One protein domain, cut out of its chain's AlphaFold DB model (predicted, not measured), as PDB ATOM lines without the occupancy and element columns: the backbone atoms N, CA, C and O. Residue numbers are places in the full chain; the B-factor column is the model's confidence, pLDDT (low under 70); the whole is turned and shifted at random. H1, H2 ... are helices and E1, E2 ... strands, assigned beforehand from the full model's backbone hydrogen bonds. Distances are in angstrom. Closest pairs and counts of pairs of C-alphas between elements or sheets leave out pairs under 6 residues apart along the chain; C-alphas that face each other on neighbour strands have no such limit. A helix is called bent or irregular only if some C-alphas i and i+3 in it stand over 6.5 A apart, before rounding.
ATOM      1  N   TYR A  31     -11.562  -7.966 343.939       79.56
ATOM      2  CA  TYR A  31     -11.269  -7.425 342.604       79.56
ATOM      3  C   TYR A  31     -11.401  -5.903 342.485       79.56
ATOM      4  O   TYR A  31     -11.045  -5.344 341.445       79.56
ATOM      5  N   TYR A  32     -11.892  -5.203 343.511       86.88
ATOM      6  CA  TYR A  32     -12.086  -3.749 343.463       86.88
ATOM      7  C   TYR A  32     -11.483  -3.041 344.680       86.88
ATOM      8  O   TYR A  32     -11.337  -3.628 345.746       86.88
ATOM      9  N   VAL A  33     -11.095  -1.778 344.495       89.50
ATOM     10  CA  VAL A  33     -10.478  -0.939 345.541       89.50
ATOM     11  C   VAL A  33     -11.478  -0.009 346.211       89.50
ATOM     12  O   VAL A  33     -11.290   0.358 347.364       89.50
ATOM     13  N   ASP A  34     -12.536   0.372 345.495       91.31
ATOM     14  CA  ASP A  34     -13.497   1.356 345.979       91.31
ATOM     15  C   ASP A  34     -14.882   1.156 345.350       91.31
ATOM     16  O   ASP A  34     -15.025   0.539 344.283       91.31
ATOM     17  N   LYS A  35     -15.907   1.691 346.015       93.25
ATOM     18  CA  LYS A  35     -17.281   1.777 345.524       93.25
ATOM     19  C   LYS A  35     -17.657   3.239 345.350       93.25
ATOM     20  O   LYS A  35     -17.590   4.023 346.287       93.25
ATOM     21  N   VAL A  36     -18.131   3.588 344.162       94.06
ATOM     22  CA  VAL A  36     -18.452   4.974 343.813       94.06
ATOM     23  C   VAL A  36     -19.906   5.060 343.392       94.06
ATOM     24  O   VAL A  36     -20.373   4.261 342.581       94.06
ATOM     25  N   MET A  37     -20.638   6.036 343.927       95.75
ATOM     26  CA  MET A  37     -21.988   6.324 343.454       95.75
ATOM     27  C   MET A  37     -21.916   6.968 342.071       95.75
ATOM     28  O   MET A  37     -21.366   8.053 341.896       95.75
ATOM     29  N   LEU A  38     -22.478   6.281 341.085       94.38
ATOM     30  CA  LEU A  38     -22.580   6.729 339.709       94.38
ATOM     31  C   LEU A  38     -23.995   7.222 339.430       94.38
ATOM     32  O   LEU A  38     -24.978   6.756 340.013       94.38
ATOM     33  N   LEU A  39     -24.081   8.164 338.501       92.81
ATOM     34  CA  LEU A  39     -25.326   8.623 337.910       92.81
ATOM     35  C   LEU A  39     -25.258   8.319 336.417       92.81
ATOM     36  O   LEU A  39     -24.275   8.676 335.768       92.81
ATOM     37  N   VAL A  40     -26.282   7.663 335.881       92.19
ATOM     38  CA  VAL A  40     -26.350   7.319 334.456       92.19
ATOM     39  C   VAL A  40     -27.431   8.134 333.759       92.19
ATOM     40  O   VAL A  40     -28.430   8.515 334.365       92.19
ATOM     41  N   ASN A  41     -27.265   8.375 332.460       91.56
ATOM     42  CA  ASN A  41     -28.253   9.044 331.605       91.56
ATOM     43  C   ASN A  41     -29.431   8.127 331.223       91.56
ATOM     44  O   ASN A  41     -29.950   8.171 330.105       91.56
ATOM     45  N   TRP A  42     -29.803   7.236 332.138       93.88
ATOM     46  CA  TRP A  42     -30.959   6.361 332.042       93.88
ATOM     47  C   TRP A  42     -31.976   6.868 333.048       93.88
ATOM     48  O   TRP A  42     -31.642   7.104 334.210       93.88
ATOM     49  N   PHE A  43     -33.196   7.056 332.583       92.69
ATOM     50  CA  PHE A  43     -34.271   7.669 333.328       92.69
ATOM     51  C   PHE A  43     -35.358   6.628 333.539       92.69
ATOM     52  O   PHE A  43     -35.888   6.064 332.580       92.69
ATOM     53  N   LYS A  44     -35.654   6.357 334.807       92.56
ATOM     54  CA  LYS A  44     -36.747   5.484 335.210       92.56
ATOM     55  C   LYS A  44     -38.026   6.307 335.331       92.56
ATOM     56  O   LYS A  44     -37.985   7.440 335.815       92.56
ATOM     57  N   PHE A  45     -39.140   5.720 334.916       91.12
ATOM     58  CA  PHE A  45     -40.474   6.252 335.177       91.12
ATOM     59  C   PHE A  45     -40.775   6.196 336.679       91.12
ATOM     60  O   PHE A  45     -40.477   5.193 337.331       91.12
ATOM     61  N   THR A  46     -41.354   7.252 337.255       88.94
ATOM     62  CA  THR A  46     -41.714   7.241 338.688       88.94
ATOM     63  C   THR A  46     -42.935   6.369 338.985       88.94
ATOM     64  O   THR A  46     -43.120   5.937 340.124       88.94
ATOM     65  N   LYS A  47     -43.731   6.048 337.957       86.19
ATOM     66  CA  LYS A  47     -44.881   5.138 338.009       86.19
ATOM     67  C   LYS A  47     -44.760   4.046 336.946       86.19
ATOM     68  O   LYS A  47     -44.112   4.228 335.918       86.19
ATOM     69  N   LYS A  48     -45.413   2.913 337.195       83.12
ATOM     70  CA  LYS A  48     -45.482   1.773 336.273       83.12
ATOM     71  C   LYS A  48     -46.275   2.146 335.015       83.12
ATOM     72  O   LYS A  48     -47.289   2.826 335.125       83.12
ATOM     73  N   ILE A  49     -45.822   1.691 333.844       84.31
ATOM     74  CA  ILE A  49     -46.378   2.119 332.543       84.31
ATOM     75  C   ILE A  49     -46.956   0.988 331.676       84.31
ATOM     76  O   ILE A  49     -47.395   1.251 330.566       84.31
ATOM     77  N   TYR A  50     -46.927  -0.268 332.129       77.75
ATOM     78  CA  TYR A  50     -47.155  -1.445 331.271       77.75
ATOM     79  C   TYR A  50     -48.344  -2.334 331.673       77.75
ATOM     80  O   TYR A  50     -48.476  -3.445 331.168       77.75
ATOM     81  N   ASP A  51     -49.239  -1.852 332.539       79.31
ATOM     82  CA  ASP A  51     -50.429  -2.610 332.975       79.31
ATOM     83  C   ASP A  51     -51.657  -2.424 332.069       79.31
ATOM     84  O   ASP A  51     -52.694  -3.054 332.282       79.31
ATOM     85  N   ARG A  52     -51.548  -1.573 331.046       84.25
ATOM     86  CA  ARG A  52     -52.651  -1.207 330.156       84.25
ATOM     87  C   ARG A  52     -52.591  -1.945 328.819       84.25
ATOM     88  O   ARG A  52     -51.527  -2.296 328.306       84.25
ATOM     89  N   ASP A 163     -39.504 -11.724 321.568       81.69
ATOM     90  CA  ASP A 163     -38.653 -10.624 321.094       81.69
ATOM     91  C   ASP A 163     -39.406  -9.651 320.172       81.69
ATOM     92  O   ASP A 163     -39.190  -8.440 320.233       81.69
ATOM     93  N   ASP A 164     -40.343 -10.144 319.363       85.44
ATOM     94  CA  ASP A 164     -41.181  -9.289 318.516       85.44
ATOM     95  C   ASP A 164     -42.133  -8.404 319.332       85.44
ATOM     96  O   ASP A 164     -42.347  -7.237 318.989       85.44
ATOM     97  N   LEU A 165     -42.669  -8.913 320.449       87.25
ATOM     98  CA  LEU A 165     -43.481  -8.124 321.383       87.25
ATOM     99  C   LEU A 165     -42.631  -7.056 322.080       87.25
ATOM    100  O   LEU A 165     -43.082  -5.914 322.222       87.25
ATOM    101  N   ALA A 166     -41.388  -7.398 322.438       87.19
ATOM    102  CA  ALA A 166     -40.408  -6.436 322.922       87.19
ATOM    103  C   ALA A 166     -40.138  -5.357 321.871       87.19
ATOM    104  O   ALA A 166     -40.380  -4.179 322.119       87.19
ATOM    105  N   ASN A 167     -39.750  -5.721 320.652       88.81
ATOM    106  CA  ASN A 167     -39.477  -4.760 319.581       88.81
ATOM    107  C   ASN A 167     -40.663  -3.810 319.322       88.81
ATOM    108  O   ASN A 167     -40.459  -2.597 319.199       88.81
ATOM    109  N   ARG A 168     -41.897  -4.332 319.317       90.62
ATOM    110  CA  ARG A 168     -43.125  -3.525 319.210       90.62
ATOM    111  C   ARG A 168     -43.283  -2.554 320.381       90.62
ATOM    112  O   ARG A 168     -43.526  -1.374 320.148       90.62
ATOM    113  N   SER A 169     -43.044  -2.989 321.618       91.94
ATOM    114  CA  SER A 169     -43.114  -2.137 322.824       91.94
ATOM    115  C   SER A 169     -42.068  -1.028 322.838       91.94
ATOM    116  O   SER A 169     -42.381   0.117 323.167       91.94
ATOM    117  N   TYR A 170     -40.841  -1.320 322.403       91.69
ATOM    118  CA  TYR A 170     -39.786  -0.312 322.268       91.69
ATOM    119  C   TYR A 170     -40.132   0.711 321.179       91.69
ATOM    120  O   TYR A 170     -39.933   1.913 321.374       91.69
ATOM    121  N   LYS A 171     -40.666   0.249 320.038       92.06
ATOM    122  CA  LYS A 171     -41.119   1.107 318.933       92.06
ATOM    123  C   LYS A 171     -42.266   2.013 319.375       92.06
ATOM    124  O   LYS A 171     -42.182   3.220 319.158       92.06
ATOM    125  N   PHE A 172     -43.286   1.449 320.022       94.00
ATOM    126  CA  PHE A 172     -44.422   2.181 320.574       94.00
ATOM    127  C   PHE A 172     -43.966   3.268 321.547       94.00
ATOM    128  O   PHE A 172     -44.226   4.444 321.309       94.00
ATOM    129  N   LEU A 173     -43.224   2.901 322.596       93.12
ATOM    130  CA  LEU A 173     -42.841   3.852 323.639       93.12
ATOM    131  C   LEU A 173     -41.987   4.988 323.062       93.12
ATOM    132  O   LEU A 173     -42.209   6.157 323.365       93.12
ATOM    133  N   LYS A 174     -41.063   4.673 322.150       92.44
ATOM    134  CA  LYS A 174     -40.293   5.694 321.434       92.44
ATOM    135  C   LYS A 174     -41.180   6.605 320.582       92.44
ATOM    136  O   LYS A 174     -40.939   7.814 320.542       92.44
ATOM    137  N   ALA A 175     -42.173   6.048 319.890       93.69
ATOM    138  CA  ALA A 175     -43.107   6.828 319.091       93.69
ATOM    139  C   ALA A 175     -43.882   7.811 319.979       93.69
ATOM    140  O   ALA A 175     -43.877   9.002 319.673       93.69
ATOM    141  N   VAL A 176     -44.425   7.360 321.116       93.50
ATOM    142  CA  VAL A 176     -45.139   8.222 322.074       93.50
ATOM    143  C   VAL A 176     -44.241   9.364 322.565       93.50
ATOM    144  O   VAL A 176     -44.581  10.533 322.388       93.50
ATOM    145  N   MET A 177     -43.039   9.046 323.066       91.88
ATOM    146  CA  MET A 177     -42.100  10.036 323.625       91.88
ATOM    147  C   MET A 177     -41.601  11.077 322.608       91.88
ATOM    148  O   MET A 177     -41.052  12.107 322.988       91.88
ATOM    149  N   THR A 178     -41.753  10.823 321.309       93.06
ATOM    150  CA  THR A 178     -41.322  11.739 320.237       93.06
ATOM    151  C   THR A 178     -42.495  12.375 319.490       93.06
ATOM    152  O   THR A 178     -42.276  13.239 318.640       93.06
ATOM    153  N   GLN A 179     -43.736  11.956 319.763       93.19
ATOM    154  CA  GLN A 179     -44.884  12.266 318.912       93.19
ATOM    155  C   GLN A 179     -45.205  13.759 318.876       93.19
ATOM    156  O   GLN A 179     -45.519  14.269 317.803       93.19
ATOM    157  N   LYS A 180     -45.046  14.468 320.002       92.19
ATOM    158  CA  LYS A 180     -45.277  15.919 320.107       92.19
ATOM    159  C   LYS A 180     -44.465  16.699 319.069       92.19
ATOM    160  O   LYS A 180     -45.035  17.428 318.264       92.19
ATOM    161  N   VAL A 181     -43.152  16.457 318.995       92.75
ATOM    162  CA  VAL A 181     -42.245  17.101 318.020       92.75
ATOM    163  C   VAL A 181     -42.572  16.702 316.581       92.75
ATOM    164  O   VAL A 181     -42.483  17.526 315.676       92.75
ATOM    165  N   ARG A 182     -42.968  15.445 316.353       92.38
ATOM    166  CA  ARG A 182     -43.275  14.927 315.008       92.38
ATOM    167  C   ARG A 182     -44.638  15.399 314.490       92.38
ATOM    168  O   ARG A 182     -44.811  15.547 313.285       92.38
ATOM    169  N   CYS A 183     -45.591  15.650 315.386       92.31
ATOM    170  CA  CYS A 183     -46.955  16.064 315.070       92.31
ATOM    171  C   CYS A 183     -47.106  17.593 314.970       92.31
ATOM    172  O   CYS A 183     -47.748  18.082 314.039       92.31
ATOM    173  N   ALA A 184     -46.472  18.355 315.870       91.12
ATOM    174  CA  ALA A 184     -46.644  19.807 315.991       91.12
ATOM    175  C   ALA A 184     -46.521  20.605 314.672       91.12
ATOM    176  O   ALA A 184     -47.388  21.449 314.424       91.12
ATOM    177  N   PRO A 185     -45.567  20.312 313.756       90.38
ATOM    178  CA  PRO A 185     -45.460  21.009 312.469       90.38
ATOM    179  C   PRO A 185     -46.705  20.915 311.570       90.38
ATOM    180  O   PRO A 185     -46.788  21.612 310.556       90.38
ATOM    181  N   TYR A 186     -47.653  20.034 311.898       90.19
ATOM    182  CA  TYR A 186     -48.845  19.759 311.106       90.19
ATOM    183  C   TYR A 186     -50.154  20.185 311.772       90.19
ATOM    184  O   TYR A 186     -51.186  20.066 311.121       90.19
ATOM    185  N   MET A 187     -50.154  20.675 313.016       84.75
ATOM    186  CA  MET A 187     -51.395  20.886 313.782       84.75
ATOM    187  C   MET A 187     -52.073  22.233 313.517       84.75
ATOM    188  O   MET A 187     -53.296  22.318 313.559       84.75
ATOM    189  N   GLY A 188     -51.334  23.251 313.073       78.06
ATOM    190  CA  GLY A 188     -51.895  24.522 312.591       78.06
ATOM    191  C   GLY A 188     -52.499  25.436 313.665       78.06
ATOM    192  O   GLY A 188     -52.823  26.573 313.337       78.06
ATOM    193  N   ASN A 189     -52.623  24.977 314.913       84.44
ATOM    194  CA  ASN A 189     -52.939  25.825 316.060       84.44
ATOM    195  C   ASN A 189     -51.692  26.608 316.527       84.44
ATOM    196  O   ASN A 189     -50.558  26.232 316.221       84.44
ATOM    197  N   GLU A 190     -51.905  27.714 317.240       84.25
ATOM    198  CA  GLU A 190     -50.842  28.654 317.625       84.25
ATOM    199  C   GLU A 190     -49.784  28.014 318.538       84.25
ATOM    200  O   GLU A 190     -48.586  28.172 318.298       84.25
ATOM    201  N   ILE A 191     -50.216  27.211 319.515       81.88
ATOM    202  CA  ILE A 191     -49.338  26.532 320.481       81.88
ATOM    203  C   ILE A 191     -48.391  25.557 319.766       81.88
ATOM    204  O   ILE A 191     -47.183  25.554 320.006       81.88
ATOM    205  N   ALA A 192     -48.916  24.749 318.848       83.62
ATOM    206  CA  ALA A 192     -48.141  23.794 318.071       83.62
ATOM    207  C   ALA A 192     -47.191  24.482 317.088       83.62
ATOM    208  O   ALA A 192     -46.077  24.001 316.885       83.62
ATOM    209  N   ILE A 193     -47.607  25.605 316.491       85.44
ATOM    210  CA  ILE A 193     -46.739  26.418 315.634       85.44
ATOM    211  C   ILE A 193     -45.559  26.950 316.448       85.44
ATOM    212  O   ILE A 193     -44.421  26.829 315.998       85.44
ATOM    213  N   GLU A 194     -45.807  27.488 317.641       87.06
ATOM    214  CA  GLU A 194     -44.752  28.013 318.509       87.06
ATOM    215  C   GLU A 194     -43.804  26.905 318.988       87.06
ATOM    216  O   GLU A 194     -42.585  27.046 318.907       87.06
ATOM    217  N   PHE A 195     -44.337  25.743 319.373       89.25
ATOM    218  CA  PHE A 195     -43.518  24.585 319.738       89.25
ATOM    219  C   PHE A 195     -42.670  24.070 318.562       89.25
ATOM    220  O   PHE A 195     -41.481  23.780 318.724       89.25
ATOM    221  N   ALA A 196     -43.246  23.990 317.359       87.88
ATOM    222  CA  ALA A 196     -42.558  23.524 316.154       87.88
ATOM    223  C   ALA A 196     -41.430  24.465 315.690       87.88
ATOM    224  O   ALA A 196     -40.547  24.024 314.953       87.88
ATOM    225  N   LYS A 197     -41.415  25.734 316.124       89.62
ATOM    226  CA  LYS A 197     -40.280  26.644 315.891       89.62
ATOM    227  C   LYS A 197     -39.052  26.276 316.721       89.62
ATOM    228  O   LYS A 197     -37.947  26.622 316.319       89.62
ATOM    229  N   ASN A 198     -39.223  25.578 317.842       91.44
ATOM    230  CA  ASN A 198     -38.144  25.323 318.797       91.44
ATOM    231  C   ASN A 198     -37.448  23.975 318.587       91.44
ATOM    232  O   ASN A 198     -36.315  23.800 319.037       91.44
ATOM    233  N   PHE A 199     -38.089  23.022 317.900       93.75
ATOM    234  CA  PHE A 199     -37.574  21.661 317.767       93.75
ATOM    235  C   PHE A 199     -37.722  21.084 316.362       93.75
ATOM    236  O   PHE A 199     -38.718  21.295 315.675       93.75
ATOM    237  N   VAL A 200     -36.753  20.254 315.973       93.12
ATOM    238  CA  VAL A 200     -36.810  19.429 314.763       93.12
ATOM    239  C   VAL A 200     -36.528  17.969 315.103       93.12
ATOM    240  O   VAL A 200     -35.632  17.659 315.889       93.12
ATOM    241  N   TYR A 201     -37.285  17.054 314.499       92.25
ATOM    242  CA  TYR A 201     -37.021  15.621 314.580       92.25
ATOM    243  C   TYR A 201     -36.207  15.166 313.364       92.25
ATOM    244  O   TYR A 201     -36.669  15.274 312.232       92.25
ATOM    245  N   GLU A 202     -35.000  14.646 313.588       88.88
ATOM    246  CA  GLU A 202     -34.088  14.207 312.527       88.88
ATOM    247  C   GLU A 202     -33.386  12.910 312.933       88.88
ATOM    248  O   GLU A 202     -32.602  12.880 313.885       88.88
ATOM    249  N   GLY A 203     -33.613  11.833 312.176       77.56
ATOM    250  CA  GLY A 203     -32.902  10.559 312.321       77.56
ATOM    251  C   GLY A 203     -32.883  10.020 313.753       77.56
ATOM    252  O   GLY A 203     -31.803   9.800 314.297       77.56
ATOM    253  N   ASN A 204     -34.067   9.827 314.352       81.50
ATOM    254  CA  ASN A 204     -34.254   9.349 315.731       81.50
ATOM    255  C   ASN A 204     -33.740  10.285 316.833       81.50
ATOM    256  O   ASN A 204     -33.449   9.840 317.944       81.50
ATOM    257  N   SER A 205     -33.606  11.570 316.537       92.88
ATOM    258  CA  SER A 205     -33.161  12.558 317.512       92.88
ATOM    259  C   SER A 205     -34.022  13.801 317.436       92.88
ATOM    260  O   SER A 205     -34.484  14.168 316.358       92.88
ATOM    261  N   ILE A 206     -34.198  14.449 318.577       95.06
ATOM    262  CA  ILE A 206     -34.853  15.745 318.681       95.06
ATOM    263  C   ILE A 206     -33.755  16.782 318.859       95.06
ATOM    264  O   ILE A 206     -32.934  16.644 319.760       95.06
ATOM    265  N   LEU A 207     -33.721  17.799 318.005       95.75
ATOM    266  CA  LEU A 207     -32.749  18.884 318.083       95.75
ATOM    267  C   LEU A 207     -33.450  20.203 318.340       95.75
ATOM    268  O   LEU A 207     -34.550  20.425 317.835       95.75
ATOM    269  N   ARG A 208     -32.798  21.063 319.114       94.06
ATOM    270  CA  ARG A 208     -33.230  22.435 319.337       94.06
ATOM    271  C   ARG A 208     -32.887  23.263 318.106       94.06
ATOM    272  O   ARG A 208     -31.758  23.209 317.622       94.06
ATOM    273  N   ILE A 209     -33.859  24.021 317.622       93.38
ATOM    274  CA  ILE A 209     -33.641  25.033 316.595       93.38
ATOM    275  C   ILE A 209     -33.113  26.279 317.324       93.38
ATOM    276  O   ILE A 209     -33.804  26.791 318.207       93.38
ATOM    277  N   PRO A 210     -31.885  26.736 317.040       91.69
ATOM    278  CA  PRO A 210     -31.312  27.890 317.717       91.69
ATOM    279  C   PRO A 210     -32.008  29.183 317.279       91.69
ATOM    280  O   PRO A 210     -32.497  29.296 316.156       91.69
ATOM    281  N   GLU A 211     -32.018  30.188 318.158       88.62
ATOM    282  CA  GLU A 211     -32.634  31.492 317.868       88.62
ATOM    283  C   GLU A 211     -32.021  32.167 316.632       88.62
ATOM    284  O   GLU A 211     -32.733  32.832 315.884       88.62
ATOM    285  N   SER A 212     -30.731  31.925 316.381       88.81
ATOM    286  CA  SER A 212     -29.985  32.379 315.202       88.81
ATOM    287  C   SER A 212     -30.609  31.938 313.871       88.81
ATOM    288  O   SER A 212     -30.374  32.582 312.852       88.81
ATOM    289  N   PHE A 213     -31.386  30.848 313.859       90.50
ATOM    290  CA  PHE A 213     -32.096  30.369 312.671       90.50
ATOM    291  C   PHE A 213     -33.340  31.207 312.357       90.50
ATOM    292  O   PHE A 213     -33.711  31.360 311.199       90.50
ATOM    293  N   HIS A 214     -33.992  31.764 313.376       87.50
ATOM    294  CA  HIS A 214     -35.167  32.621 313.191       87.50
ATOM    295  C   HIS A 214     -34.784  34.093 313.053       87.50
ATOM    296  O   HIS A 214     -35.445  34.836 312.331       87.50
ATOM    297  N   ASP A 215     -33.711  34.497 313.731       85.25
ATOM    298  CA  ASP A 215     -33.199  35.859 313.761       85.25
ATOM    299  C   ASP A 215     -31.699  35.873 313.415       85.25
ATOM    300  O   ASP A 215     -30.854  35.613 314.280       85.25
ATOM    301  N   PRO A 216     -31.342  36.222 312.163       77.69
ATOM    302  CA  PRO A 216     -29.952  36.300 311.728       77.69
ATOM    303  C   PRO A 216     -29.083  37.275 312.536       77.69
ATOM    304  O   PRO A 216     -27.861  37.156 312.478       77.69
ATOM    305  N   SER A 217     -29.668  38.222 313.284       79.31
ATOM    306  CA  SER A 217     -28.909  39.141 314.147       79.31
ATOM    307  C   SER A 217     -28.355  38.462 315.403       79.31
ATOM    308  O   SER A 217     -27.366  38.916 315.972       79.31
ATOM    309  N   LYS A 218     -28.935  37.328 315.811       80.88
ATOM    310  CA  LYS A 218     -28.486  36.536 316.966       80.88
ATOM    311  C   LYS A 218     -27.410  35.513 316.617       80.88
ATOM    312  O   LYS A 218     -27.061  34.664 317.439       80.88
ATOM    313  N   PHE A 219     -26.878  35.576 315.401       77.06
ATOM    314  CA  PHE A 219     -25.897  34.619 314.908       77.06
ATOM    315  C   PHE A 219     -24.566  34.662 315.675       77.06
ATOM    316  O   PHE A 219     -23.884  33.646 315.744       77.06
ATOM    317  N   ASP A 220     -24.233  35.764 316.345       68.31
ATOM    318  CA  ASP A 220     -23.019  35.864 317.174       68.31
ATOM    319  C   ASP A 220     -23.004  34.886 318.366       68.31
ATOM    320  O   ASP A 220     -21.942  34.564 318.899       68.31
ATOM    321  N   TYR A 221     -24.172  34.368 318.765       69.75
ATOM    322  CA  TYR A 221     -24.318  33.347 319.811       69.75
ATOM    323  C   TYR A 221     -24.442  31.920 319.249       69.75
ATOM    324  O   TYR A 221     -24.676  30.976 320.007       69.75
ATOM    325  N   SER A 222     -24.305  31.752 317.928       80.75
ATOM    326  CA  SER A 222     -24.363  30.457 317.247       80.75
ATOM    327  C   SER A 222     -23.091  29.635 317.457       80.75
ATOM    328  O   SER A 222     -21.982  30.160 317.588       80.75
ATOM    329  N   LEU A 223     -23.229  28.308 317.424       86.88
ATOM    330  CA  LEU A 223     -22.084  27.394 317.345       86.88
ATOM    331  C   LEU A 223     -21.709  27.150 315.879       86.88
ATOM    332  O   LEU A 223     -21.853  26.044 315.351       86.88
ATOM    333  N   GLU A 224     -21.279  28.211 315.198       90.44
ATOM    334  CA  GLU A 224     -20.896  28.151 313.789       90.44
ATOM    335  C   GLU A 224     -19.605  27.339 313.590       90.44
ATOM    336  O   GLU A 224     -18.551  27.646 314.154       90.44
ATOM    337  N   ILE A 225     -19.663  26.332 312.718       91.69
ATOM    338  CA  ILE A 225     -18.550  25.441 312.358       91.69
ATOM    339  C   ILE A 225     -17.866  25.880 311.062       91.69
ATOM    340  O   ILE A 225     -16.645  25.813 310.953       91.69
ATOM    341  N   ALA A 226     -18.648  26.356 310.104       88.19
ATOM    342  CA  ALA A 226     -18.206  26.932 308.837       88.19
ATOM    343  C   ALA A 226     -19.239  27.982 308.405       88.19
ATOM    344  O   ALA A 226     -20.311  28.009 309.011       88.19
ATOM    345  N   PRO A 227     -18.964  28.820 307.392       86.50
ATOM    346  CA  PRO A 227     -19.859  29.907 307.010       86.50
ATOM    347  C   PRO A 227     -21.324  29.446 306.839       86.50
ATOM    348  O   PRO A 227     -21.652  28.648 305.955       86.50
ATOM    349  N   ARG A 228     -22.205  29.918 307.735       87.62
ATOM    350  CA  ARG A 228     -23.635  29.545 307.860       87.62
ATOM    351  C   ARG A 228     -23.911  28.042 308.032       87.62
ATOM    352  O   ARG A 228     -24.985  27.555 307.676       87.62
ATOM    353  N   ILE A 229     -22.967  27.297 308.596       90.69
ATOM    354  CA  ILE A 229     -23.117  25.899 309.011       90.69
ATOM    355  C   ILE A 229     -22.925  25.842 310.521       90.69
ATOM    356  O   ILE A 229     -21.848  26.144 311.030       90.69
ATOM    357  N   GLU A 230     -23.955  25.419 311.242       92.12
ATOM    358  CA  GLU A 230     -24.018  25.494 312.702       92.12
ATOM    359  C   GLU A 230     -24.213  24.111 313.330       92.12
ATOM    360  O   GLU A 230     -24.903  23.252 312.773       92.12
ATOM    361  N   ALA A 231     -23.616  23.890 314.501       94.62
ATOM    362  CA  ALA A 231     -23.860  22.714 315.325       94.62
ATOM    363  C   ALA A 231     -25.106  22.910 316.198       94.62
ATOM    364  O   ALA A 231     -25.140  23.768 317.076       94.62
ATOM    365  N   TRP A 232     -26.132  22.092 315.968       94.56
ATOM    366  CA  TRP A 232     -27.375  22.121 316.731       94.56
ATOM    367  C   TRP A 232     -27.372  21.044 317.800       94.56
ATOM    368  O   TRP A 232     -27.157  19.864 317.509       94.56
ATOM    369  N   PHE A 233     -27.662  21.468 319.024       93.44
ATOM    370  CA  PHE A 233     -27.777  20.610 320.191       93.44
ATOM    371  C   PHE A 233     -29.087  19.819 320.175       93.44
ATOM    372  O   PHE A 233     -30.153  20.351 319.857       93.44
ATOM    373  N   GLY A 234     -29.034  18.554 320.571       94.12
ATOM    374  CA  GLY A 234     -30.214  17.713 320.673       94.12
ATOM    375  C   GLY A 234     -30.053  16.526 321.605       94.12
ATOM    376  O   GLY A 234     -29.000  16.308 322.197       94.12
ATOM    377  N   ILE A 235     -31.108  15.718 321.680       94.00
ATOM    378  CA  ILE A 235     -31.124  14.442 322.388       94.00
ATOM    379  C   ILE A 235     -31.543  13.301 321.459       94.00
ATOM    380  O   ILE A 235     -32.456  13.406 320.637       94.00
ATOM    381  N   TYR A 236     -30.866  12.175 321.613       92.75
ATOM    382  CA  TYR A 236     -31.252  10.875 321.098       92.75
ATOM    383  C   TYR A 236     -31.987  10.100 322.191       92.75
ATOM    384  O   TYR A 236     -31.556  10.095 323.345       92.75
ATOM    385  N   ILE A 237     -33.082   9.439 321.808       90.69
ATOM    386  CA  ILE A 237     -33.938   8.673 322.717       90.69
ATOM    387  C   ILE A 237     -33.852   7.193 322.353       90.69
ATOM    388  O   ILE A 237     -34.171   6.798 321.224       90.69
ATOM    389  N   ALA A 238     -33.488   6.370 323.334       91.06
ATOM    390  CA  ALA A 238     -33.592   4.921 323.258       91.06
ATOM    391  C   ALA A 238     -34.369   4.360 324.445       91.06
ATOM    392  O   ALA A 238     -34.191   4.785 325.581       91.06
ATOM    393  N   VAL A 239     -35.190   3.353 324.177       90.94
ATOM    394  CA  VAL A 239     -35.822   2.538 325.215       90.94
ATOM    395  C   VAL A 239     -34.860   1.407 325.573       90.94
ATOM    396  O   VAL A 239     -34.228   0.824 324.686       90.94
ATOM    397  N   LYS A 240     -34.703   1.134 326.866       90.44
ATOM    398  CA  LYS A 240     -33.877   0.057 327.423       90.44
ATOM    399  C   LYS A 240     -34.664  -0.674 328.510       90.44
ATOM    400  O   LYS A 240     -35.677  -0.175 328.985       90.44
ATOM    401  N   GLU A 241     -34.172  -1.842 328.890       87.12
ATOM    402  CA  GLU A 241     -34.729  -2.675 329.954       87.12
ATOM    403  C   GLU A 241     -33.666  -2.847 331.044       87.12
ATOM    404  O   GLU A 241     -32.472  -2.988 330.747       87.12
ATOM    405  N   LEU A 242     -34.089  -2.777 332.303       86.12
ATOM    406  CA  LEU A 242     -33.268  -3.115 333.459       86.12
ATOM    407  C   LEU A 242     -33.287  -4.626 333.726       86.12
ATOM    408  O   LEU A 242     -34.030  -5.385 333.122       86.12
ATOM    409  N   PHE A 243     -32.445  -5.079 334.655       75.69
ATOM    410  CA  PHE A 243     -32.351  -6.503 335.002       75.69
ATOM    411  C   PHE A 243     -33.620  -7.066 335.667       75.69
ATOM    412  O   PHE A 243     -33.753  -8.277 335.768       75.69
ATOM    413  N   ASP A 244     -34.491  -6.200 336.185       75.06
ATOM    414  CA  ASP A 244     -35.766  -6.532 336.827       75.06
ATOM    415  C   ASP A 244     -36.954  -6.450 335.849       75.06
ATOM    416  O   ASP A 244     -38.103  -6.527 336.275       75.06
ATOM    417  N   GLY A 245     -36.693  -6.282 334.546       76.38
ATOM    418  CA  GLY A 245     -37.724  -6.152 333.515       76.38
ATOM    419  C   GLY A 245     -38.289  -4.741 333.352       76.38
ATOM    420  O   GLY A 245     -39.109  -4.497 332.464       76.38
ATOM    421  N   GLU A 246     -37.862  -3.791 334.186       85.50
ATOM    422  CA  GLU A 246     -38.401  -2.434 334.172       85.50
ATOM    423  C   GLU A 246     -37.890  -1.636 332.959       85.50
ATOM    424  O   GLU A 246     -36.675  -1.564 332.724       85.50
ATOM    425  N   PRO A 247     -38.782  -0.975 332.199       89.62
ATOM    426  CA  PRO A 247     -38.379  -0.126 331.090       89.62
ATOM    427  C   PRO A 247     -37.770   1.187 331.585       89.62
ATOM    428  O   PRO A 247     -38.244   1.810 332.537       89.62
ATOM    429  N   VAL A 248     -36.742   1.658 330.882       92.88
ATOM    430  CA  VAL A 248     -36.088   2.948 331.134       92.88
ATOM    431  C   VAL A 248     -35.804   3.673 329.827       92.88
ATOM    432  O   VAL A 248     -35.613   3.060 328.773       92.88
ATOM    433  N   LEU A 249     -35.744   5.000 329.895       93.12
ATOM    434  CA  LEU A 249     -35.391   5.848 328.764       93.12
ATOM    435  C   LEU A 249     -33.932   6.277 328.870       93.12
ATOM    436  O   LEU A 249     -33.513   6.898 329.842       93.12
ATOM    437  N   ASN A 250     -33.143   5.963 327.853       93.38
ATOM    438  CA  ASN A 250     -31.809   6.505 327.689       93.38
ATOM    439  C   ASN A 250     -31.873   7.777 326.838       93.38
ATOM    440  O   ASN A 250     -32.234   7.718 325.661       93.38
ATOM    441  N   PHE A 251     -31.486   8.902 327.441       91.88
ATOM    442  CA  PHE A 251     -31.351  10.184 326.759       91.88
ATOM    443  C   PHE A 251     -29.873  10.510 326.590       91.88
ATOM    444  O   PHE A 251     -29.147  10.706 327.568       91.88
ATOM    445  N   THR A 426     -17.579  19.387 322.609       92.38
ATOM    446  CA  THR A 426     -17.078  18.595 323.743       92.38
ATOM    447  C   THR A 426     -17.495  19.227 325.070       92.38
ATOM    448  O   THR A 426     -17.160  20.371 325.367       92.38
ATOM    449  N   ARG A 427     -18.178  18.449 325.919       89.75
ATOM    450  CA  ARG A 427     -18.730  18.913 327.202       89.75
ATOM    451  C   ARG A 427     -18.205  18.097 328.375       89.75
ATOM    452  O   ARG A 427     -17.965  16.895 328.267       89.75
ATOM    453  N   LYS A 428     -18.084  18.746 329.536       92.94
ATOM    454  CA  LYS A 428     -17.824  18.051 330.806       92.94
ATOM    455  C   LYS A 428     -19.094  17.311 331.269       92.94
ATOM    456  O   LYS A 428     -20.190  17.828 331.048       92.94
ATOM    457  N   PRO A 429     -18.985  16.177 331.991       92.19
ATOM    458  CA  PRO A 429     -20.152  15.393 332.411       92.19
ATOM    459  C   PRO A 429     -21.227  16.159 333.208       92.19
ATOM    460  O   PRO A 429     -22.412  15.870 333.072       92.19
ATOM    461  N   HIS A 430     -20.855  17.158 334.021       91.75
ATOM    462  CA  HIS A 430     -21.837  17.955 334.772       91.75
ATOM    463  C   HIS A 430     -22.639  18.914 333.876       91.75
ATOM    464  O   HIS A 430     -23.839  19.066 334.091       91.75
ATOM    465  N   ILE A 431     -22.005  19.496 332.850       91.69
ATOM    466  CA  ILE A 431     -22.674  20.323 331.830       91.69
ATOM    467  C   ILE A 431     -23.625  19.440 331.020       91.69
ATOM    468  O   ILE A 431     -24.794  19.768 330.874       91.69
ATOM    469  N   TYR A 432     -23.149  18.261 330.602       90.94
ATOM    470  CA  TYR A 432     -23.959  17.260 329.905       90.94
ATOM    471  C   TYR A 432     -25.246  16.929 330.677       90.94
ATOM    472  O   TYR A 432     -26.339  16.928 330.114       90.94
ATOM    473  N   LYS A 433     -25.139  16.681 331.990       91.38
ATOM    474  CA  LYS A 433     -26.303  16.439 332.855       91.38
ATOM    475  C   LYS A 433     -27.266  17.630 332.854       91.38
ATOM    476  O   LYS A 433     -28.462  17.433 332.657       91.38
ATOM    477  N   GLN A 434     -26.752  18.835 333.099       92.50
ATOM    478  CA  GLN A 434     -27.562  20.049 333.202       92.50
ATOM    479  C   GLN A 434     -28.328  20.331 331.903       92.50
ATOM    480  O   GLN A 434     -29.531  20.571 331.944       92.50
ATOM    481  N   GLU A 435     -27.656  20.247 330.756       91.12
ATOM    482  CA  GLU A 435     -28.275  20.477 329.450       91.12
ATOM    483  C   GLU A 435     -29.287  19.386 329.080       91.12
ATOM    484  O   GLU A 435     -30.327  19.694 328.499       91.12
ATOM    485  N   THR A 436     -29.029  18.126 329.453       91.06
ATOM    486  CA  THR A 436     -29.997  17.035 329.252       91.06
ATOM    487  C   THR A 436     -31.284  17.312 330.024       91.06
ATOM    488  O   THR A 436     -32.361  17.233 329.446       91.06
ATOM    489  N   ILE A 437     -31.180  17.663 331.312       91.62
ATOM    490  CA  ILE A 437     -32.346  17.960 332.160       91.62
ATOM    491  C   ILE A 437     -33.124  19.149 331.593       91.62
ATOM    492  O   ILE A 437     -34.317  19.014 331.342       91.62
ATOM    493  N   LYS A 438     -32.433  20.249 331.272       91.62
ATOM    494  CA  LYS A 438     -33.052  21.431 330.660       91.62
ATOM    495  C   LYS A 438     -33.776  21.093 329.353       91.62
ATOM    496  O   LYS A 438     -34.856  21.603 329.092       91.62
ATOM    497  N   MET A 439     -33.211  20.222 328.514       91.25
ATOM    498  CA  MET A 439     -33.882  19.822 327.275       91.25
ATOM    499  C   MET A 439     -35.133  18.978 327.517       91.25
ATOM    500  O   MET A 439     -36.091  19.113 326.764       91.25
ATOM    501  N   LEU A 440     -35.144  18.120 328.538       90.31
ATOM    502  CA  LEU A 440     -36.341  17.358 328.902       90.31
ATOM    503  C   LEU A 440     -37.435  18.271 329.471       90.31
ATOM    504  O   LEU A 440     -38.598  18.089 329.122       90.31
ATOM    505  N   GLU A 441     -37.057  19.268 330.276       90.00
ATOM    506  CA  GLU A 441     -37.961  20.319 330.764       90.00
ATOM    507  C   GLU A 441     -38.581  21.096 329.590       90.00
ATOM    508  O   GLU A 441     -39.803  21.182 329.491       90.00
ATOM    509  N   ASP A 442     -37.759  21.559 328.641       89.50
ATOM    510  CA  ASP A 442     -38.213  22.322 327.468       89.50
ATOM    511  C   ASP A 442     -39.113  21.501 326.514       89.50
ATOM    512  O   ASP A 442     -39.937  22.066 325.792       89.50
ATOM    513  N   LEU A 443     -38.974  20.168 326.477       89.12
ATOM    514  CA  LEU A 443     -39.856  19.301 325.682       89.12
ATOM    515  C   LEU A 443     -41.262  19.180 326.285       89.12
ATOM    516  O   LEU A 443     -42.223  18.977 325.535       89.12
ATOM    517  N   GLY A 444     -41.377  19.326 327.610       86.12
ATOM    518  CA  GLY A 444     -42.639  19.363 328.348       86.12
ATOM    519  C   GLY A 444     -43.543  18.162 328.061       86.12
ATOM    520  O   GLY A 444     -44.471  18.265 327.256       86.12
ATOM    521  N   PHE A 445     -43.280  17.023 328.713       81.12
ATOM    522  CA  PHE A 445     -44.075  15.798 328.550       81.12
ATOM    523  C   PHE A 445     -45.409  15.796 329.316       81.12
ATOM    524  O   PHE A 445     -46.202  14.893 329.076       81.12
ATOM    525  N   SER A 446     -45.641  16.746 330.229       70.44
ATOM    526  CA  SER A 446     -46.793  16.762 331.149       70.44
ATOM    527  C   SER A 446     -47.835  17.851 330.881       70.44
ATOM    528  O   SER A 446     -48.982  17.691 331.268       70.44
ATOM    529  N   ASP A 447     -47.491  18.953 330.209       63.12
ATOM    530  CA  ASP A 447     -48.370  20.130 330.143       63.12
ATOM    531  C   ASP A 447     -48.622  20.613 328.700       63.12
ATOM    532  O   ASP A 447     -47.695  20.707 327.882       63.12
ATOM    533  N   GLY A 448     -49.887  20.950 328.402       69.88
ATOM    534  CA  GLY A 448     -50.335  21.633 327.174       69.88
ATOM    535  C   GLY A 448     -51.061  20.771 326.124       69.88
ATOM    536  O   GLY A 448     -51.297  19.580 326.317       69.88
ATOM    537  N   GLU A 449     -51.419  21.392 324.992       72.94
ATOM    538  CA  GLU A 449     -51.902  20.695 323.786       72.94
ATOM    539  C   GLU A 449     -50.820  19.746 323.226       72.94
ATOM    540  O   GLU A 449     -49.621  19.993 323.395       72.94
ATOM    541  N   LEU A 450     -51.221  18.671 322.529       83.25
ATOM    542  CA  LEU A 450     -50.314  17.637 321.996       83.25
ATOM    543  C   LEU A 450     -49.556  16.825 323.066       83.25
ATOM    544  O   LEU A 450     -48.428  16.368 322.834       83.25
ATOM    545  N   ASN A 451     -50.165  16.610 324.235       86.25
ATOM    546  CA  ASN A 451     -49.621  15.760 325.295       86.25
ATOM    547  C   ASN A 451     -49.926  14.268 325.049       86.25
ATOM    548  O   ASN A 451     -50.823  13.676 325.644       86.25
ATOM    549  N   PHE A 452     -49.142  13.637 324.174       91.88
ATOM    550  CA  PHE A 452     -49.282  12.207 323.875       91.88
ATOM    551  C   PHE A 452     -48.876  11.288 325.038       91.88
ATOM    552  O   PHE A 452     -49.364  10.165 325.114       91.88
ATOM    553  N   VAL A 453     -47.973  11.723 325.925       91.56
ATOM    554  CA  VAL A 453     -47.434  10.867 326.996       91.56
ATOM    555  C   VAL A 453     -48.511  10.593 328.036       91.56
ATOM    556  O   VAL A 453     -48.842   9.434 328.281       91.56
ATOM    557  N   GLU A 454     -49.116  11.642 328.592       88.94
ATOM    558  CA  GLU A 454     -50.168  11.477 329.597       88.94
ATOM    559  C   GLU A 454     -51.499  11.054 328.979       88.94
ATOM    560  O   GLU A 454     -52.247  10.321 329.624       88.94
ATOM    561  N   ARG A 455     -51.783  11.414 327.714       90.19
ATOM    562  CA  ARG A 455     -52.977  10.908 327.015       90.19
ATOM    563  C   ARG A 455     -52.950   9.387 326.848       90.19
ATOM    564  O   ARG A 455     -53.983   8.742 326.986       90.19
ATOM    565  N   PHE A 456     -51.770   8.805 326.623       91.88
ATOM    566  CA  PHE A 456     -51.563   7.350 326.645       91.88
ATOM    567  C   PHE A 456     -51.374   6.778 328.062       91.88
ATOM    568  O   PHE A 456     -51.006   5.608 328.209       91.88
ATOM    569  N   GLU A 457     -51.654   7.590 329.089       88.06
ATOM    570  CA  GLU A 457     -51.550   7.282 330.518       88.06
ATOM    571  C   GLU A 457     -50.161   6.789 330.938       88.06
ATOM    572  O   GLU A 457     -50.004   6.006 331.878       88.06
ATOM    573  N   LEU A 458     -49.124   7.250 330.237       88.75
ATOM    574  CA  LEU A 458     -47.741   6.991 330.603       88.75
ATOM    575  C   LEU A 458     -47.260   8.030 331.617       88.75
ATOM    576  O   LEU A 458     -47.746   9.157 331.695       88.75
ATOM    577  N   CYS A 459     -46.253   7.646 332.394       86.94
ATOM    578  CA  CYS A 459     -45.628   8.529 333.364       86.94
ATOM    579  C   CYS A 459     -44.732   9.562 332.654       86.94
ATOM    580  O   CYS A 459     -43.765   9.195 331.988       86.94
ATOM    581  N   SER A 460     -45.052  10.848 332.812       84.88
ATOM    582  CA  SER A 460     -44.273  11.988 332.304       84.88
ATOM    583  C   SER A 460     -43.067  12.331 333.192       84.88
ATOM    584  O   SER A 460     -42.076  12.887 332.717       84.88
ATOM    585  N   GLU A 461     -43.113  11.952 334.471       89.44
ATOM    586  CA  GLU A 461     -42.051  12.205 335.442       89.44
ATOM    587  C   GLU A 461     -40.934  11.151 335.354       89.44
ATOM    588  O   GLU A 461     -41.136   9.939 335.495       89.44
ATOM    589  N   LEU A 462     -39.712  11.636 335.136       90.31
ATOM    590  CA  LEU A 462     -38.546  10.821 334.822       90.31
ATOM    591  C   LEU A 462     -37.407  11.108 335.798       90.31
ATOM    592  O   LEU A 462     -36.995  12.252 335.979       90.31
ATOM    593  N   LYS A 463     -36.835  10.053 336.389       91.19
ATOM    594  CA  LYS A 463     -35.734  10.171 337.352       91.19
ATOM    595  C   LYS A 463     -34.478   9.466 336.860       91.19
ATOM    596  O   LYS A 463     -34.506   8.271 336.575       91.19
ATOM    597  N   MET A 464     -33.359  10.190 336.820       92.69
ATOM    598  CA  MET A 464     -32.050   9.593 336.530       92.69
ATOM    599  C   MET A 464     -31.714   8.494 337.540       92.69
ATOM    600  O   MET A 464     -31.899   8.656 338.749       92.69
ATOM    601  N   ILE A 465     -31.169   7.390 337.042       94.00
ATOM    602  CA  ILE A 465     -30.796   6.244 337.866       94.00
ATOM    603  C   ILE A 465     -29.439   6.497 338.515       94.00
ATOM    604  O   ILE A 465     -28.454   6.822 337.846       94.00
ATOM    605  N   SER A 466     -29.390   6.298 339.832       93.25
ATOM    606  CA  SER A 466     -28.142   6.228 340.583       93.25
ATOM    607  C   SER A 466     -27.827   4.777 340.926       93.25
ATOM    608  O   SER A 466     -28.715   4.019 341.311       93.25
ATOM    609  N   LEU A 467     -26.567   4.387 340.760       92.19
ATOM    610  CA  LEU A 467     -26.107   3.024 340.997       92.19
ATOM    611  C   LEU A 467     -24.714   3.015 341.616       92.19
ATOM    612  O   LEU A 467     -23.932   3.945 341.442       92.19
ATOM    613  N   MET A 468     -24.395   1.944 342.332       91.75
ATOM    614  CA  MET A 468     -23.096   1.776 342.971       91.75
ATOM    615  C   MET A 468     -22.120   1.101 342.002       91.75
ATOM    616  O   MET A 468     -22.199  -0.104 341.761       91.75
ATOM    617  N   GLY A 469     -21.214   1.890 341.434       92.19
ATOM    618  CA  GLY A 469     -20.091   1.409 340.639       92.19
ATOM    619  C   GLY A 469     -18.969   0.846 341.512       92.19
ATOM    620  O   GLY A 469     -18.879   1.142 342.704       92.19
ATOM    621  N   LYS A 470     -18.098   0.037 340.907       91.50
ATOM    622  CA  LYS A 470     -16.900  -0.535 341.539       91.50
ATOM    623  C   LYS A 470     -15.667  -0.134 340.738       91.50
ATOM    624  O   LYS A 470     -15.648  -0.323 339.523       91.50
ATOM    625  N   VAL A 471     -14.645   0.393 341.406       89.75
ATOM    626  CA  VAL A 471     -13.355   0.723 340.783       89.75
ATOM    627  C   VAL A 471     -12.460  -0.507 340.868       89.75
ATOM    628  O   VAL A 471     -12.019  -0.869 341.957       89.75
ATOM    629  N   LEU A 472     -12.218  -1.172 339.736       87.12
ATOM    630  CA  LEU A 472     -11.396  -2.385 339.691       87.12
ATOM    631  C   LEU A 472      -9.942  -2.106 340.102       87.12
ATOM    632  O   LEU A 472      -9.418  -1.009 339.866       87.12
ATOM    633  N   LYS A 473      -9.303  -3.116 340.705       83.00
ATOM    634  CA  LYS A 473      -7.864  -3.112 340.989       83.00
ATOM    635  C   LYS A 473      -7.070  -2.942 339.695       83.00
ATOM    636  O   LYS A 473      -7.490  -3.366 338.619       83.00
ATOM    637  N   GLU A 474      -5.925  -2.288 339.819       79.88
ATOM    638  CA  GLU A 474      -5.000  -2.112 338.707       79.88
ATOM    639  C   GLU A 474      -4.430  -3.466 338.257       79.88
ATOM    640  O   GLU A 474      -4.189  -4.329 339.105       79.88
TER     641      GLU A 474
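AT A GLANCE: This is residues 31 to 52, 163 to 251 and 426 to 474 of the 1011 residues of the protein "CRE-RDE-1 protein" of Caenorhabditis remanei (UniProt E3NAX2). One long, strongly twisted antiparallel sheet runs through the domain: at one end its strands E1 and E7 pair side by side as a long two-stranded ribbon, and E6 joins E1 to the long strand E5, along which E3 and E4 pair farther on. The helices H1 and H5 cover parts of this sheet, H1 running along E5 and H5 crossing over E6, while H3, H4 and E4 lie at the end away from the ribbon. The printed part has 160 residues with six named helices and seven named strands, which follow each other along the chain as E1, H1, H2, E2, E3, H3, H4, E4, E5, E6, H5, H6 and E7; the class is mixed, helices and strands. The whole is only just loose, close to compact, with a radius of gyration of the C-alphas of 18.5 A and spans of 57 by 44 by 27 A.

HOW THE PARTS SIT: In the branched sheet, E5, residues 229 to 241, has three neighbours in staggered pairing. E3, residues 205 to 208, lies on one side of it, with N 206 and O 235 at 2.9 A, and E6, residues 247 to 251, on the other side, with N 250 and O 238 at 2.8 A. E4, residues 224 to 226, pairs with residues 229 to 230 of E5, with N 229 and O 226 at 2.8 A. E4, E5 and E6 form a meander, each strand the antiparallel neighbour of the one before; E4 and E5 are a hairpin, as are E5 and E6. E2, residues 199 to 202, forms a hairpin with E3, with N 200 and O 207 at 2.9 A. E1, residues 32 to 45, bends by 66 degrees at residue 41; E6 lies on one side of it, with N 43 and O 249 at 2.8 A, and E7, residues 462 to 472, on the other side, with N 38 and O 467 at 2.8 A. H1, residues 163 to 186, is on the sheet at a height of 8.9 A; its closest C-alphas to E5 are those of Tyr 170 and Val 239, 5.7 A apart. On the local plane it runs along E5 at 28 degrees, only just short of slantwise. H5, residues 429 to 443, is on the sheet at a height of 6.1 A and runs across E6, at 75 degrees on the local plane. H2, residues 190 to 198, touches residues 181 to 185 of H1, closest at the C-alphas of Ala 184 and Ala 192, 4.7 A. H6, residues 452 to 455, touches residues 176 to 180 of H1, closest at the C-alphas of Val 176 and Phe 452, 6.0 A. H3, residues 211 to 214, and H4, residues 216 to 221, touch only at the corner, closest at the C-alphas of Ser 212 and Phe 219, 4.7 A. In H5 every O i to N i+4 pair is within hydrogen-bond range, against 16 of 20 in H1, 4 of 5 in H2 and 0 of 2 in H4, where 2 of 3 O i to N i+3 pairs are; H3 and H6 are too short for an i+4 pair.

IN THESE COORDINATES: E1 begins at C-alpha 32, (-12.086, -3.749, 343.463), and is 31.2 A long; E7, 30.6 A, ends at C-alpha 472, (-11.396, -2.385, 339.691). E5 is 37.3 A long and starts at C-alpha 229, (-23.117, 25.899, 309.011). H1 measures 33.6 A, with a kink of 53 degrees near residue 178, and H5 21.2 A. H1 and H4 are irregular: C-alphas 177 and 180 are 7.6 A apart, and C-alphas 217 and 220 are 7.4 A apart.

THE WHOLE: The two C-alphas farthest apart are those of Asn 189 and Glu 474, 59.9 A. Residues 53 to 162 are not printed, with 19.2 A between C-alphas 52 and 163, nor are residues 252 to 425, with 16.8 A between C-alphas 251 and 426. Of the links that are printed whole, H5 to H6 and H6 to E7 are short and the others tight. The mean pLDDT of the printed part is 88.3; residues 220 to 221 and 447 to 448 are under 70.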